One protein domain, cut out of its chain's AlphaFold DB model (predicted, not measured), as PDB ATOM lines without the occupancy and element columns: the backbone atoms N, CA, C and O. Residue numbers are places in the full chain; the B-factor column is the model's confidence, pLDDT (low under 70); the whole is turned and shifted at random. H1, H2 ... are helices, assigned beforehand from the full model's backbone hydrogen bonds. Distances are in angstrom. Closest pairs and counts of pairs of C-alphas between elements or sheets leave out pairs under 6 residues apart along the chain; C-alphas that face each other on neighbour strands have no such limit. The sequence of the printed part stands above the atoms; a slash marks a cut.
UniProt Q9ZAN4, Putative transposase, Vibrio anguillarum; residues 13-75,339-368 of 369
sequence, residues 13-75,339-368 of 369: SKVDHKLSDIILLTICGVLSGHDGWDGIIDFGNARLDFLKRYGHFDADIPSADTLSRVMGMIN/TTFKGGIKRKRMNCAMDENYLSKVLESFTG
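Overview. This is residues 13 to 75 and 339 to 368 of the 369 residues of the protein "Putative transposase" of Vibrio anguillarum (UniProt Q9ZAN4). One helix, H1, runs through the middle along the long axis, with helices set crosswise around it: H2 crosses its later half, H4 stands across its beginning, and H5 and H6, meeting in a corner, lie at its far end. The short H3 and the loop of residues 52 to 63 lead round another side of H1, back to H4. The printed part has 93 residues with six named helices, H1 to H6 in chain order, and no named strand; the class is all helix, mostly in crossed packing. It is compact, with a radius of gyration of the C-alphas of 13.3 A, yet elongated in outline, spanning 46 by 26 by 23 A.

Arrangement. H1, residues 19 to 31, is the hub, touching three other helices. With residues 25 to 30 alone it touches H2, residues 37 to 46, about perpendicular at 87 degrees; the closest C-alphas, of Gly 29 and Ile 40, are 4.7 A apart. H3, residues 48 to 51, is close to H1 but not clearly touching, the closest C-alphas being those of Leu 25 and Leu 51 at 7.2 A. H4, residues 64 to 73, touches residues 19 to 23 of H1 alone, the closest C-alphas being those of Ile 22 and Leu 67 at 6.7 A; the steep tilt of 69.6 degrees, opposite ways, is only just short of about perpendicular. H4 also touches H2, at a steep tilt of 60 degrees, opposite ways, the closest C-alphas being those of Trp 37 and Ala 64 at 5.4 A. H5, residues 345 to 354, only just touches H1, through residue 31 alone, with 3 pairs of C-alphas within 8 A; the closest, of Leu 31 and Arg 349, are 5.3 A apart. H6, residues 356 to 367, touches H5 only at the corner, with residues 358 to 362 alone, and the closest C-alphas, of Cys 352 and Leu 359, are 4.4 A apart. H4 and H6 are apart. Every O i to N i+4 pair is within hydrogen-bond range in H1, H2, H4 and H5, and 6 of 8 are in H6; H3 is too short for such a pair.

Along the chain. H1 begins at C-alpha 19, (46.432, -101.351, -41.978), and is 18.4 A long. H2 measures 14.4 A, H3 5.0 A, H4 14.3 A and H5 14.3 A. H6 measures 15.8 A and ends at C-alpha 367, (59.457, -110.310, -35.303).

Size, cuts and confidence. The C-alphas farthest apart, of Ser 13 and Lys 342, are 46.8 A apart. Residues 76 to 338 are not printed, and C-alphas 75 and 339 are 31.6 A apart across the cut. The link from H3 to H4 is long, with 12 residues. The mean pLDDT of the printed part is 90.7; residues 365 to 368 are under 70.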
ATOM      1  N   SER A  13      34.672-101.603 -47.256       78.06
ATOM      2  CA  SER A  13      34.389-101.616 -48.698       78.06
ATOM      3  C   SER A  13      35.128-100.543 -49.518       78.06
ATOM      4  O   SER A  13      34.862-100.404 -50.708       78.06
ATOM      5  N   LYS A  14      35.966 -99.710 -48.888       81.25
ATOM      6  CA  LYS A  14      36.725 -98.609 -49.516       81.25
ATOM      7  C   LYS A  14      38.210 -98.645 -49.138       81.25
ATOM      8  O   LYS A  14      38.863 -97.598 -49.088       81.25
ATOM      9  N   VAL A  15      38.716 -99.818 -48.765       84.50
ATOM     10  CA  VAL A  15      40.095-100.008 -48.310       84.50
ATOM     11  C   VAL A  15      40.809-100.960 -49.255       84.50
ATOM     12  O   VAL A  15      40.551-102.157 -49.233       84.50
ATOM     13  N   ASP A  16      41.763-100.421 -50.010       85.69
ATOM     14  CA  ASP A  16      42.644-101.222 -50.867       85.69
ATOM     15  C   ASP A  16      43.929-101.642 -50.123       85.69
ATOM     16  O   ASP A  16      44.451-102.735 -50.320       85.69
ATOM     17  N   HIS A  17      44.419-100.806 -49.195       89.75
ATOM     18  CA  HIS A  17      45.656-101.056 -48.442       89.75
ATOM     19  C   HIS A  17      45.382-101.509 -47.001       89.75
ATOM     20  O   HIS A  17      44.776-100.774 -46.201       89.75
ATOM     21  N   LYS A  18      45.905-102.682 -46.628       90.38
ATOM     22  CA  LYS A  18      45.825-103.234 -45.265       90.38
ATOM     23  C   LYS A  18      46.490-102.307 -44.243       90.38
ATOM     24  O   LYS A  18      47.531-101.709 -44.505       90.38
ATOM     25  N   LEU A  19      45.903-102.209 -43.047       90.00
ATOM     26  CA  LEU A  19      46.432-101.351 -41.978       90.00
ATOM     27  C   LEU A  19      47.840-101.782 -41.539       90.00
ATOM     28  O   LEU A  19      48.701-100.937 -41.315       90.00
ATOM     29  N   SER A  20      48.085-103.093 -41.462       88.44
ATOM     30  CA  SER A  20      49.398-103.654 -41.125       88.44
ATOM     31  C   SER A  20      50.483-103.246 -42.118       88.44
ATOM     32  O   SER A  20      51.584-102.911 -41.694       88.44
ATOM     33  N   ASP A  21      50.166-103.219 -43.415       91.44
ATOM     34  CA  ASP A  21      51.117-102.857 -44.471       91.44
ATOM     35  C   ASP A  21      51.470-101.365 -44.394       91.44
ATOM     36  O   ASP A  21      52.629-100.990 -44.541       91.44
ATOM     37  N   ILE A  22      50.492-100.511 -44.067       93.25
ATOM     38  CA  ILE A  22      50.709 -99.074 -43.843       93.25
ATOM     39  C   ILE A  22      51.617 -98.831 -42.627       93.25
ATOM     40  O   ILE A  22      52.541 -98.016 -42.693       93.25
ATOM     41  N   ILE A  23      51.380 -99.538 -41.518       91.25
ATOM     42  CA  ILE A  23      52.216 -99.421 -40.313       91.25
ATOM     43  C   ILE A  23      53.634 -99.928 -40.601       91.25
ATOM     44  O   ILE A  23      54.599 -99.240 -40.273       91.25
ATOM     45  N   LEU A  24      53.768-101.084 -41.259       91.69
ATOM     46  CA  LEU A  24      55.056-101.656 -41.653       91.69
ATOM     47  C   LEU A  24      55.836-100.708 -42.573       91.69
ATOM     48  O   LEU A  24      57.007-100.440 -42.315       91.69
ATOM     49  N   LEU A  25      55.183-100.148 -43.595       95.44
ATOM     50  CA  LEU A  25      55.770 -99.139 -44.478       95.44
ATOM     51  C   LEU A  25      56.295 -97.939 -43.683       95.44
ATOM     52  O   LEU A  25      57.423 -97.498 -43.900       95.44
ATOM     53  N   THR A  26      55.500 -97.442 -42.732       95.12
ATOM     54  CA  THR A  26      55.894 -96.315 -41.874       95.12
ATOM     55  C   THR A  26      57.124 -96.659 -41.036       95.12
ATOM     56  O   THR A  26      58.061 -95.868 -40.982       95.12
ATOM     57  N   ILE A  27      57.160 -97.843 -40.417       93.69
ATOM     58  CA  ILE A  27      58.301 -98.297 -39.608       93.69
ATOM     59  C   ILE A  27      59.558 -98.410 -40.474       93.69
ATOM     60  O   ILE A  27      60.582 -97.833 -40.123       93.69
ATOM     61  N   CYS A  28      59.489 -99.091 -41.620       95.38
ATOM     62  CA  CYS A  28      60.641 -99.271 -42.504       95.38
ATOM     63  C   CYS A  28      61.163 -97.940 -43.067       95.38
ATOM     64  O   CYS A  28      62.375 -97.715 -43.086       95.38
ATOM     65  N   GLY A  29      60.265 -97.036 -43.471       96.81
ATOM     66  CA  GLY A  29      60.638 -95.698 -43.931       96.81
ATOM     67  C   GLY A  29      61.324 -94.882 -42.830       96.81
ATOM     68  O   GLY A  29      62.405 -94.332 -43.051       96.81
ATOM     69  N   VAL A  30      60.765 -94.875 -41.615       96.25
ATOM     70  CA  VAL A  30      61.355 -94.169 -40.465       96.25
ATOM     71  C   VAL A  30      62.676 -94.813 -40.029       96.25
ATOM     72  O   VAL A  30      63.634 -94.092 -39.743       96.25
ATOM     73  N   LEU A  31      62.811 -96.139 -40.031       96.00
ATOM     74  CA  LEU A  31      64.101 -96.803 -39.796       96.00
ATOM     75  C   LEU A  31      65.149 -96.369 -40.824       96.00
ATOM     76  O   LEU A  31      66.302 -96.162 -40.461       96.00
ATOM     77  N   SER A  32      64.735 -96.138 -42.066       96.38
ATOM     78  CA  SER A  32      65.613 -95.797 -43.190       96.38
ATOM     79  C   SER A  32      65.855 -94.292 -43.363       96.38
ATOM     80  O   SER A  32      66.343 -93.855 -44.397       96.38
ATOM     81  N   GLY A  33      65.539 -93.466 -42.362       94.88
ATOM     82  CA  GLY A  33      65.850 -92.029 -42.406       94.88
ATOM     83  C   GLY A  33      64.744 -91.124 -42.953       94.88
ATOM     84  O   GLY A  33      64.956 -89.916 -43.041       94.88
ATOM     85  N   HIS A  34      63.573 -91.663 -43.308       94.25
ATOM     86  CA  HIS A  34      62.468 -90.881 -43.863       94.25
ATOM     87  C   HIS A  34      61.472 -90.472 -42.767       94.25
ATOM     88  O   HIS A  34      60.662 -91.271 -42.308       94.25
ATOM     89  N   ASP A  35      61.527 -89.203 -42.350       89.31
ATOM     90  CA  ASP A  35      60.732 -88.654 -41.234       89.31
ATOM     91  C   ASP A  35      59.453 -87.900 -41.663       89.31
ATOM     92  O   ASP A  35      58.769 -87.296 -40.830       89.31
ATOM     93  N   GLY A  36      59.135 -87.911 -42.961       90.50
ATOM     94  CA  GLY A  36      57.955 -87.274 -43.553       90.50
ATOM     95  C   GLY A  36      57.198 -88.223 -44.481       90.50
ATOM     96  O   GLY A  36      57.780 -89.171 -45.003       90.50
ATOM     97  N   TRP A  37      55.905 -87.958 -44.693       92.75
ATOM     98  CA  TRP A  37      55.022 -88.855 -45.447       92.75
ATOM     99  C   TRP A  37      55.508 -89.113 -46.872       92.75
ATOM    100  O   TRP A  37      55.591 -90.272 -47.258       92.75
ATOM    101  N   ASP A  38      55.891 -88.071 -47.611       93.38
ATOM    102  CA  ASP A  38      56.380 -88.214 -48.989       93.38
ATOM    103  C   ASP A  38      57.641 -89.079 -49.052       93.38
ATOM    104  O   ASP A  38      57.690 -90.043 -49.803       93.38
ATOM    105  N   GLY A  39      58.611 -88.832 -48.164       94.62
ATOM    106  CA  GLY A  39      59.830 -89.638 -48.104       94.62
ATOM    107  C   GLY A  39      59.566 -91.107 -47.753       94.62
ATOM    108  O   GLY A  39      60.251 -91.989 -48.262       94.62
ATOM    109  N   ILE A  40      58.570 -91.391 -46.907       96.56
ATOM    110  CA  ILE A  40      58.159 -92.770 -46.601       96.56
ATOM    111  C   ILE A  40      57.553 -93.439 -47.843       96.56
ATOM    112  O   ILE A  40      57.806 -94.618 -48.083       96.56
ATOM    113  N   ILE A  41      56.786 -92.700 -48.650       97.19
ATOM    114  CA  ILE A  41      56.252 -93.206 -49.919       97.19
ATOM    115  C   ILE A  41      57.369 -93.434 -50.940       97.19
ATOM    116  O   ILE A  41      57.386 -94.489 -51.572       97.19
ATOM    117  N   ASP A  42      58.332 -92.519 -51.057       96.81
ATOM    118  CA  ASP A  42      59.505 -92.686 -51.926       96.81
ATOM    119  C   ASP A  42      60.286 -93.956 -51.566       96.81
ATOM    120  O   ASP A  42      60.617 -94.755 -52.445       96.81
ATOM    121  N   PHE A  43      60.511 -94.191 -50.266       96.94
ATOM    122  CA  PHE A  43      61.092 -95.438 -49.772       96.94
ATOM    123  C   PHE A  43      60.252 -96.648 -50.189       96.94
ATOM    124  O   PHE A  43      60.794 -97.610 -50.728       96.94
ATOM    125  N   GLY A  44      58.937 -96.597 -49.966       96.69
ATOM    126  CA  GLY A  44      58.025 -97.681 -50.316       96.69
ATOM    127  C   GLY A  44      58.096 -98.049 -51.794       96.69
ATOM    128  O   GLY A  44      58.231 -99.223 -52.126       96.69
ATOM    129  N   ASN A  45      58.069 -97.047 -52.674       96.69
ATOM    130  CA  ASN A  45      58.160 -97.241 -54.119       96.69
ATOM    131  C   ASN A  45      59.515 -97.833 -54.531       96.69
ATOM    132  O   ASN A  45      59.571 -98.717 -55.381       96.69
ATOM    133  N   ALA A  46      60.607 -97.383 -53.906       96.62
ATOM    134  CA  ALA A  46      61.951 -97.885 -54.187       96.62
ATOM    135  C   ALA A  46      62.229 -99.285 -53.603       96.62
ATOM    136  O   ALA A  46      63.161 -99.959 -54.045       96.62
ATOM    137  N   ARG A  47      61.468 -99.711 -52.585       95.56
ATOM    138  CA  ARG A  47      61.707-100.929 -51.788       95.56
ATOM    139  C   ARG A  47      60.469-101.827 -51.692       95.56
ATOM    140  O   ARG A  47      60.299-102.547 -50.709       95.56
ATOM    141  N   LEU A  48      59.602-101.818 -52.703       96.12
ATOM    142  CA  LEU A  48      58.372-102.616 -52.692       96.12
ATOM    143  C   LEU A  48      58.655-104.123 -52.570       96.12
ATOM    144  O   LEU A  48      58.017-104.801 -51.766       96.12
ATOM    145  N   ASP A  49      59.648-104.635 -53.301       95.81
ATOM    146  CA  ASP A  49      60.032-106.053 -53.241       95.81
ATOM    147  C   ASP A  49      60.547-106.450 -51.852       95.81
ATOM    148  O   ASP A  49      60.218-107.523 -51.343       95.81
ATOM    149  N   PHE A  50      61.297-105.559 -51.194       95.12
ATOM    150  CA  PHE A  50      61.699-105.735 -49.801       95.12
ATOM    151  C   PHE A  50      60.475-105.841 -48.886       95.12
ATOM    152  O   PHE A  50      60.374-106.763 -48.081       95.12
ATOM    153  N   LEU A  51      59.539-104.899 -49.014       94.38
ATOM    154  CA  LEU A  51      58.355-104.800 -48.167       94.38
ATOM    155  C   LEU A  51      57.431-106.019 -48.307       94.38
ATOM    156  O   LEU A  51      56.922-106.516 -47.299       94.38
ATOM    157  N   LYS A  52      57.299-106.567 -49.522       94.38
ATOM    158  CA  LYS A  52      56.551-107.805 -49.813       94.38
ATOM    159  C   LYS A  52      57.117-109.054 -49.118       94.38
ATOM    160  O   LYS A  52      56.429-110.067 -49.041       94.38
ATOM    161  N   ARG A  53      58.333-108.999 -48.553       92.88
ATOM    162  CA  ARG A  53      58.870-110.079 -47.698       92.88
ATOM    163  C   ARG A  53      58.213-110.139 -46.315       92.88
ATOM    164  O   ARG A  53      58.229-111.196 -45.691       92.88
ATOM    165  N   TYR A  54      57.655-109.026 -45.837       88.75
ATOM    166  CA  TYR A  54      57.131-108.881 -44.470       88.75
ATOM    167  C   TYR A  54      55.636-108.534 -44.415       88.75
ATOM    168  O   TYR A  54      54.985-108.801 -43.404       88.75
ATOM    169  N   GLY A  55      55.094-107.924 -45.470       88.25
ATOM    170  CA  GLY A  55      53.681-107.566 -45.604       88.25
ATOM    171  C   GLY A  55      53.105-108.022 -46.940       88.25
ATOM    172  O   GLY A  55      53.806-108.618 -47.754       88.25
ATOM    173  N   HIS A  56      51.823-107.743 -47.169       89.75
ATOM    174  CA  HIS A  56      51.149-108.203 -48.386       89.75
ATOM    175  C   HIS A  56      51.361-107.243 -49.557       89.75
ATOM    176  O   HIS A  56      51.826-107.655 -50.615       89.75
ATOM    177  N   PHE A  57      51.052-105.957 -49.353       91.19
ATOM    178  CA  PHE A  57      51.153-104.909 -50.375       91.19
ATOM    179  C   PHE A  57      50.440-105.286 -51.686       91.19
ATOM    180  O   PHE A  57      50.946-105.029 -52.778       91.19
ATOM    181  N   ASP A  58      49.253-105.897 -51.564       90.69
ATOM    182  CA  ASP A  58      48.446-106.395 -52.690       90.69
ATOM    183  C   ASP A  58      48.016-105.260 -53.646       90.69
ATOM    184  O   ASP A  58      47.909-105.464 -54.851       90.69
ATOM    185  N   ALA A  59      47.797-104.059 -53.099       90.31
ATOM    186  CA  ALA A  59      47.435-102.839 -53.825       90.31
ATOM    187  C   ALA A  59      48.621-101.865 -53.991       90.31
ATOM    188  O   ALA A  59      48.417-100.658 -54.103       90.31
ATOM    189  N   ASP A  60      49.857-102.371 -53.940       92.75
ATOM    190  CA  ASP A  60      51.095-101.583 -53.957       92.75
ATOM    191  C   ASP A  60      51.156-100.511 -52.838       92.75
ATOM    192  O   ASP A  60      50.579-100.667 -51.750       92.75
ATOM    193  N   ILE A  61      51.942 -99.450 -53.053       96.06
ATOM    194  CA  ILE A  61      52.242 -98.410 -52.063       96.06
ATOM    195  C   ILE A  61      51.134 -97.343 -52.052       96.06
ATOM    196  O   ILE A  61      50.778 -96.818 -53.109       96.06
ATOM    197  N   PRO A  62      50.583 -96.979 -50.877       94.81
ATOM    198  CA  PRO A  62      49.564 -95.936 -50.780       94.81
ATOM    199  C   PRO A  62      50.113 -94.551 -51.141       94.81
ATOM    200  O   PRO A  62      51.305 -94.283 -51.041       94.81
ATOM    201  N   SER A  63      49.223 -93.608 -51.460       94.06
ATOM    202  CA  SER A  63      49.606 -92.195 -51.568       94.06
ATOM    203  C   SER A  63      49.978 -91.588 -50.207       94.06
ATOM    204  O   SER A  63      49.501 -92.040 -49.158       94.06
ATOM    205  N   ALA A  64      50.755 -90.499 -50.216       92.31
ATOM    206  CA  ALA A  64      51.119 -89.767 -48.998       92.31
ATOM    207  C   ALA A  64      49.880 -89.258 -48.232       92.31
ATOM    208  O   ALA A  64      49.837 -89.315 -47.000       92.31
ATOM    209  N   ASP A  65      48.828 -88.850 -48.949       90.88
ATOM    210  CA  ASP A  65      47.542 -88.461 -48.356       90.88
ATOM    211  C   ASP A  65      46.846 -89.630 -47.657       90.88
ATOM    212  O   ASP A  65      46.301 -89.473 -46.559       90.88
ATOM    213  N   THR A  66      46.878 -90.819 -48.265       91.25
ATOM    214  CA  THR A  66      46.317 -92.032 -47.660       91.25
ATOM    215  C   THR A  66      47.093 -92.410 -46.408       91.25
ATOM    216  O   THR A  66      46.471 -92.600 -45.363       91.25
ATOM    217  N   LEU A  67      48.426 -92.431 -46.474       92.00
ATOM    218  CA  LEU A  67      49.303 -92.692 -45.332       92.00
ATOM    219  C   LEU A  67      49.020 -91.720 -44.175       92.00
ATOM    220  O   LEU A  67      48.690 -92.142 -43.067       92.00
ATOM    221  N   SER A  68      49.051 -90.415 -44.452       90.56
ATOM    222  CA  SER A  68      48.791 -89.343 -43.483       90.56
ATOM    223  C   SER A  68      47.401 -89.453 -42.848       90.56
ATOM    224  O   SER A  68      47.243 -89.304 -41.632       90.56
ATOM    225  N   ARG A  69      46.373 -89.749 -43.653       90.31
ATOM    226  CA  ARG A  69      44.998 -89.945 -43.176       90.31
ATOM    227  C   ARG A  69      44.882 -91.172 -42.280       90.31
ATOM    228  O   ARG A  69      44.320 -91.049 -41.198       90.31
ATOM    229  N   VAL A  70      45.409 -92.322 -42.707       90.31
ATOM    230  CA  VAL A  70      45.313 -93.578 -41.947       90.31
ATOM    231  C   VAL A  70      46.066 -93.467 -40.629       90.31
ATOM    232  O   VAL A  70      45.487 -93.767 -39.590       90.31
ATOM    233  N   MET A  71      47.302 -92.958 -40.641       89.56
ATOM    234  CA  MET A  71      48.086 -92.770 -39.416       89.56
ATOM    235  C   MET A  71      47.389 -91.840 -38.416       89.56
ATOM    236  O   MET A  71      47.490 -92.056 -37.215       89.56
ATOM    237  N   GLY A  72      46.623 -90.851 -38.893       87.88
ATOM    238  CA  GLY A  72      45.797 -89.990 -38.039       87.88
ATOM    239  C   GLY A  72      44.492 -90.618 -37.539       87.88
ATOM    240  O   GLY A  72      43.857 -90.045 -36.664       87.88
ATOM    241  N   MET A  73      44.067 -91.756 -38.092       88.06
ATOM    242  CA  MET A  73      42.891 -92.509 -37.632       88.06
ATOM    243  C   MET A  73      43.258 -93.640 -36.662       88.06
ATOM    244  O   MET A  73      42.372 -94.200 -36.013       88.06
ATOM    245  N   ILE A  74      44.541 -94.004 -36.570       87.62
ATOM    246  CA  ILE A  74      45.011 -95.024 -35.634       87.62
ATOM    247  C   ILE A  74      44.816 -94.509 -34.212       87.62
ATOM    248  O   ILE A  74      45.296 -93.437 -33.859       87.62
ATOM    249  N   ASN A  75      44.150 -95.306 -33.373       83.31
ATOM    250  CA  ASN A  75      44.024 -94.991 -31.957       83.31
ATOM    251  C   ASN A  75      45.420 -95.027 -31.295       83.31
ATOM    252  O   ASN A  75      46.019 -96.109 -31.224       83.31
ATOM    253  N   THR A 339      72.806-104.716 -32.129       87.12
ATOM    254  CA  THR A 339      74.191-104.448 -31.731       87.12
ATOM    255  C   THR A 339      75.268-104.802 -32.765       87.12
ATOM    256  O   THR A 339      76.415-104.388 -32.567       87.12
ATOM    257  N   THR A 340      74.966-105.508 -33.871       89.31
ATOM    258  CA  THR A 340      76.032-105.964 -34.798       89.31
ATOM    259  C   THR A 340      76.807-104.807 -35.436       89.31
ATOM    260  O   THR A 340      78.023-104.888 -35.625       89.31
ATOM    261  N   PHE A 341      76.130-103.690 -35.718       90.62
ATOM    262  CA  PHE A 341      76.760-102.475 -36.220       90.62
ATOM    263  C   PHE A 341      77.031-101.475 -35.091       90.62
ATOM    264  O   PHE A 341      76.119-100.884 -34.503       90.62
ATOM    265  N   LYS A 342      78.317-101.218 -34.839       87.06
ATOM    266  CA  LYS A 342      78.782-100.239 -33.848       87.06
ATOM    267  C   LYS A 342      78.775 -98.828 -34.441       87.06
ATOM    268  O   LYS A 342      79.760 -98.354 -35.004       87.06
ATOM    269  N   GLY A 343      77.645 -98.140 -34.306       89.31
ATOM    270  CA  GLY A 343      77.500 -96.741 -34.697       89.31
ATOM    271  C   GLY A 343      76.332 -96.055 -33.995       89.31
ATOM    272  O   GLY A 343      75.433 -96.712 -33.477       89.31
ATOM    273  N   GLY A 344      76.348 -94.720 -33.983       91.50
ATOM    274  CA  GLY A 344      75.242 -93.929 -33.441       91.50
ATOM    275  C   GLY A 344      73.944 -94.121 -34.235       91.50
ATOM    276  O   GLY A 344      73.976 -94.510 -35.404       91.50
ATOM    277  N   ILE A 345      72.805 -93.791 -33.620       93.88
ATOM    278  CA  ILE A 345      71.459 -94.045 -34.172       93.88
ATOM    279  C   ILE A 345      71.296 -93.500 -35.596       93.88
ATOM    280  O   ILE A 345      70.833 -94.216 -36.476       93.88
ATOM    281  N   LYS A 346      71.774 -92.280 -35.876       93.69
ATOM    282  CA  LYS A 346      71.726 -91.695 -37.229       93.69
ATOM    283  C   LYS A 346      72.475 -92.532 -38.277       93.69
ATOM    284  O   LYS A 346      72.005 -92.671 -39.401       93.69
ATOM    285  N   ARG A 347      73.626 -93.116 -37.914       95.00
ATOM    286  CA  ARG A 347      74.384 -94.012 -38.803       95.00
ATOM    287  C   ARG A 347      73.665 -95.342 -38.995       95.00
ATOM    288  O   ARG A 347      73.637 -95.829 -40.117       95.00
ATOM    289  N   LYS A 348      73.051 -95.893 -37.941       95.88
ATOM    290  CA  LYS A 348      72.224 -97.106 -38.048       95.88
ATOM    291  C   LYS A 348      71.037 -96.895 -38.995       95.88
ATOM    292  O   LYS A 348      70.810 -97.731 -39.861       95.88
ATOM    293  N   ARG A 349      70.348 -95.748 -38.902       96.88
ATOM    294  CA  ARG A 349      69.260 -95.387 -39.831       96.88
ATOM    295  C   ARG A 349      69.733 -95.311 -41.281       96.88
ATOM    296  O   ARG A 349      69.121 -95.888 -42.171       96.88
ATOM    297  N   MET A 350      70.866 -94.648 -41.517       95.50
ATOM    298  CA  MET A 350      71.456 -94.581 -42.856       95.50
ATOM    299  C   MET A 350      71.829 -95.973 -43.384       95.50
ATOM    300  O   MET A 350      71.610 -96.270 -44.553       95.50
ATOM    301  N   ASN A 351      72.336 -96.849 -42.516       95.38
ATOM    302  CA  ASN A 351      72.654 -98.220 -42.895       95.38
ATOM    303  C   ASN A 351      71.392 -99.026 -43.253       95.38
ATOM    304  O   ASN A 351      71.432 -99.809 -44.190       95.38
ATOM    305  N   CYS A 352      70.257 -98.782 -42.581       96.50
ATOM    306  CA  CYS A 352      68.965 -99.367 -42.964       96.50
ATOM    307  C   CYS A 352      68.521 -98.934 -44.372       96.50
ATOM    308  O   CYS A 352      67.941 -99.727 -45.105       96.50
ATOM    309  N   ALA A 353      68.820 -97.694 -44.772       95.25
ATOM    310  CA  ALA A 353      68.511 -97.204 -46.115       95.25
ATOM    311  C   ALA A 353      69.405 -97.834 -47.202       95.25
ATOM    312  O   ALA A 353      68.959 -98.084 -48.329       95.25
ATOM    313  N   MET A 354      70.679 -98.062 -46.863       94.44
ATOM    314  CA  MET A 354      71.718 -98.529 -47.785       94.44
ATOM    315  C   MET A 354      71.757-100.054 -47.944       94.44
ATOM    316  O   MET A 354      72.051-100.527 -49.039       94.44
ATOM    317  N   ASP A 355      71.473-100.809 -46.882       94.81
ATOM    318  CA  ASP A 355      71.600-102.267 -46.844       94.81
ATOM    319  C   ASP A 355      70.312-102.927 -46.331       94.81
ATOM    320  O   ASP A 355      69.976-102.884 -45.144       94.81
ATOM    321  N   GLU A 356      69.613-103.604 -47.241       94.75
ATOM    322  CA  GLU A 356      68.402-104.362 -46.933       94.75
ATOM    323  C   GLU A 356      68.645-105.507 -45.942       94.75
ATOM    324  O   GLU A 356      67.733-105.873 -45.197       94.75
ATOM    325  N   ASN A 357      69.851-106.079 -45.897       94.12
ATOM    326  CA  ASN A 357      70.169-107.121 -44.924       94.12
ATOM    327  C   ASN A 357      70.262-106.525 -43.523       94.12
ATOM    328  O   ASN A 357      69.770-107.121 -42.569       94.12
ATOM    329  N   TYR A 358      70.849-105.335 -43.393       94.69
ATOM    330  CA  TYR A 358      70.881-104.639 -42.114       94.69
ATOM    331  C   TYR A 358      69.481-104.204 -41.668       94.69
ATOM    332  O   TYR A 358      69.120-104.437 -40.518       94.69
ATOM    333  N   LEU A 359      68.658-103.653 -42.569       95.06
ATOM    334  CA  LEU A 359      67.258-103.346 -42.250       95.06
ATOM    335  C   LEU A 359      66.489-104.608 -41.824       95.06
ATOM    336  O   LEU A 359      65.738-104.558 -40.853       95.06
ATOM    337  N   SER A 360      66.717-105.743 -42.495       93.25
ATOM    338  CA  SER A 360      66.125-107.032 -42.112       93.25
ATOM    339  C   SER A 360      66.533-107.444 -40.700       93.25
ATOM    340  O   SER A 360      65.655-107.714 -39.896       93.25
ATOM    341  N   LYS A 361      67.822-107.372 -40.343       91.50
ATOM    342  CA  LYS A 361      68.301-107.664 -38.977       91.50
ATOM    343  C   LYS A 361      67.652-106.779 -37.916       91.50
ATOM    344  O   LYS A 361      67.268-107.245 -36.848       91.50
ATOM    345  N   VAL A 362      67.499-105.487 -38.212       90.94
ATOM    346  CA  VAL A 362      66.811-104.555 -37.307       90.94
ATOM    347  C   VAL A 362      65.338-104.957 -37.140       90.94
ATOM    348  O   VAL A 362      64.823-104.927 -36.024       90.94
ATOM    349  N   LEU A 363      64.669-105.392 -38.212       87.31
ATOM    350  CA  LEU A 363      63.291-105.896 -38.175       87.31
ATOM    351  C   LEU A 363      63.161-107.312 -37.590       87.31
ATOM    352  O   LEU A 363      62.104-107.648 -37.070       87.31
ATOM    353  N   GLU A 364      64.190-108.150 -37.612       80.69
ATOM    354  CA  GLU A 364      64.153-109.481 -36.989       80.69
ATOM    355  C   GLU A 364      63.930-109.349 -35.477       80.69
ATOM    356  O   GLU A 364      63.040-110.005 -34.927       80.69
ATOM    357  N   SER A 365      64.566-108.346 -34.853       64.69
ATOM    358  CA  SER A 365      64.285-107.954 -33.462       64.69
ATOM    359  C   SER A 365      62.828-107.515 -33.223       64.69
ATOM    360  O   SER A 365      62.327-107.594 -32.105       64.69
ATOM    361  N   PHE A 366      62.114-107.107 -34.278       61.44
ATOM    362  CA  PHE A 366      60.686-106.786 -34.256       61.44
ATOM    363  C   PHE A 366      59.779-108.028 -34.382       61.44
ATOM    364  O   PHE A 366      58.621-107.995 -33.966       61.44
ATOM    365  N   THR A 367      60.270-109.125 -34.967       53.69
ATOM    366  CA  THR A 367      59.457-110.310 -35.303       53.69
ATOM    367  C   THR A 367      59.647-111.511 -34.379       53.69
ATOM    368  O   THR A 367      58.905-112.486 -34.518       53.69
ATOM    369  N   GLY A 368      60.585-111.440 -33.427       47.94
ATOM    370  CA  GLY A 368      60.843-112.521 -32.468       47.94
ATOM    371  C   GLY A 368      61.310-113.819 -33.136       47.94
ATOM    372  O   GLY A 368      60.982-114.904 -32.654       47.94
TER     373      GLY A 368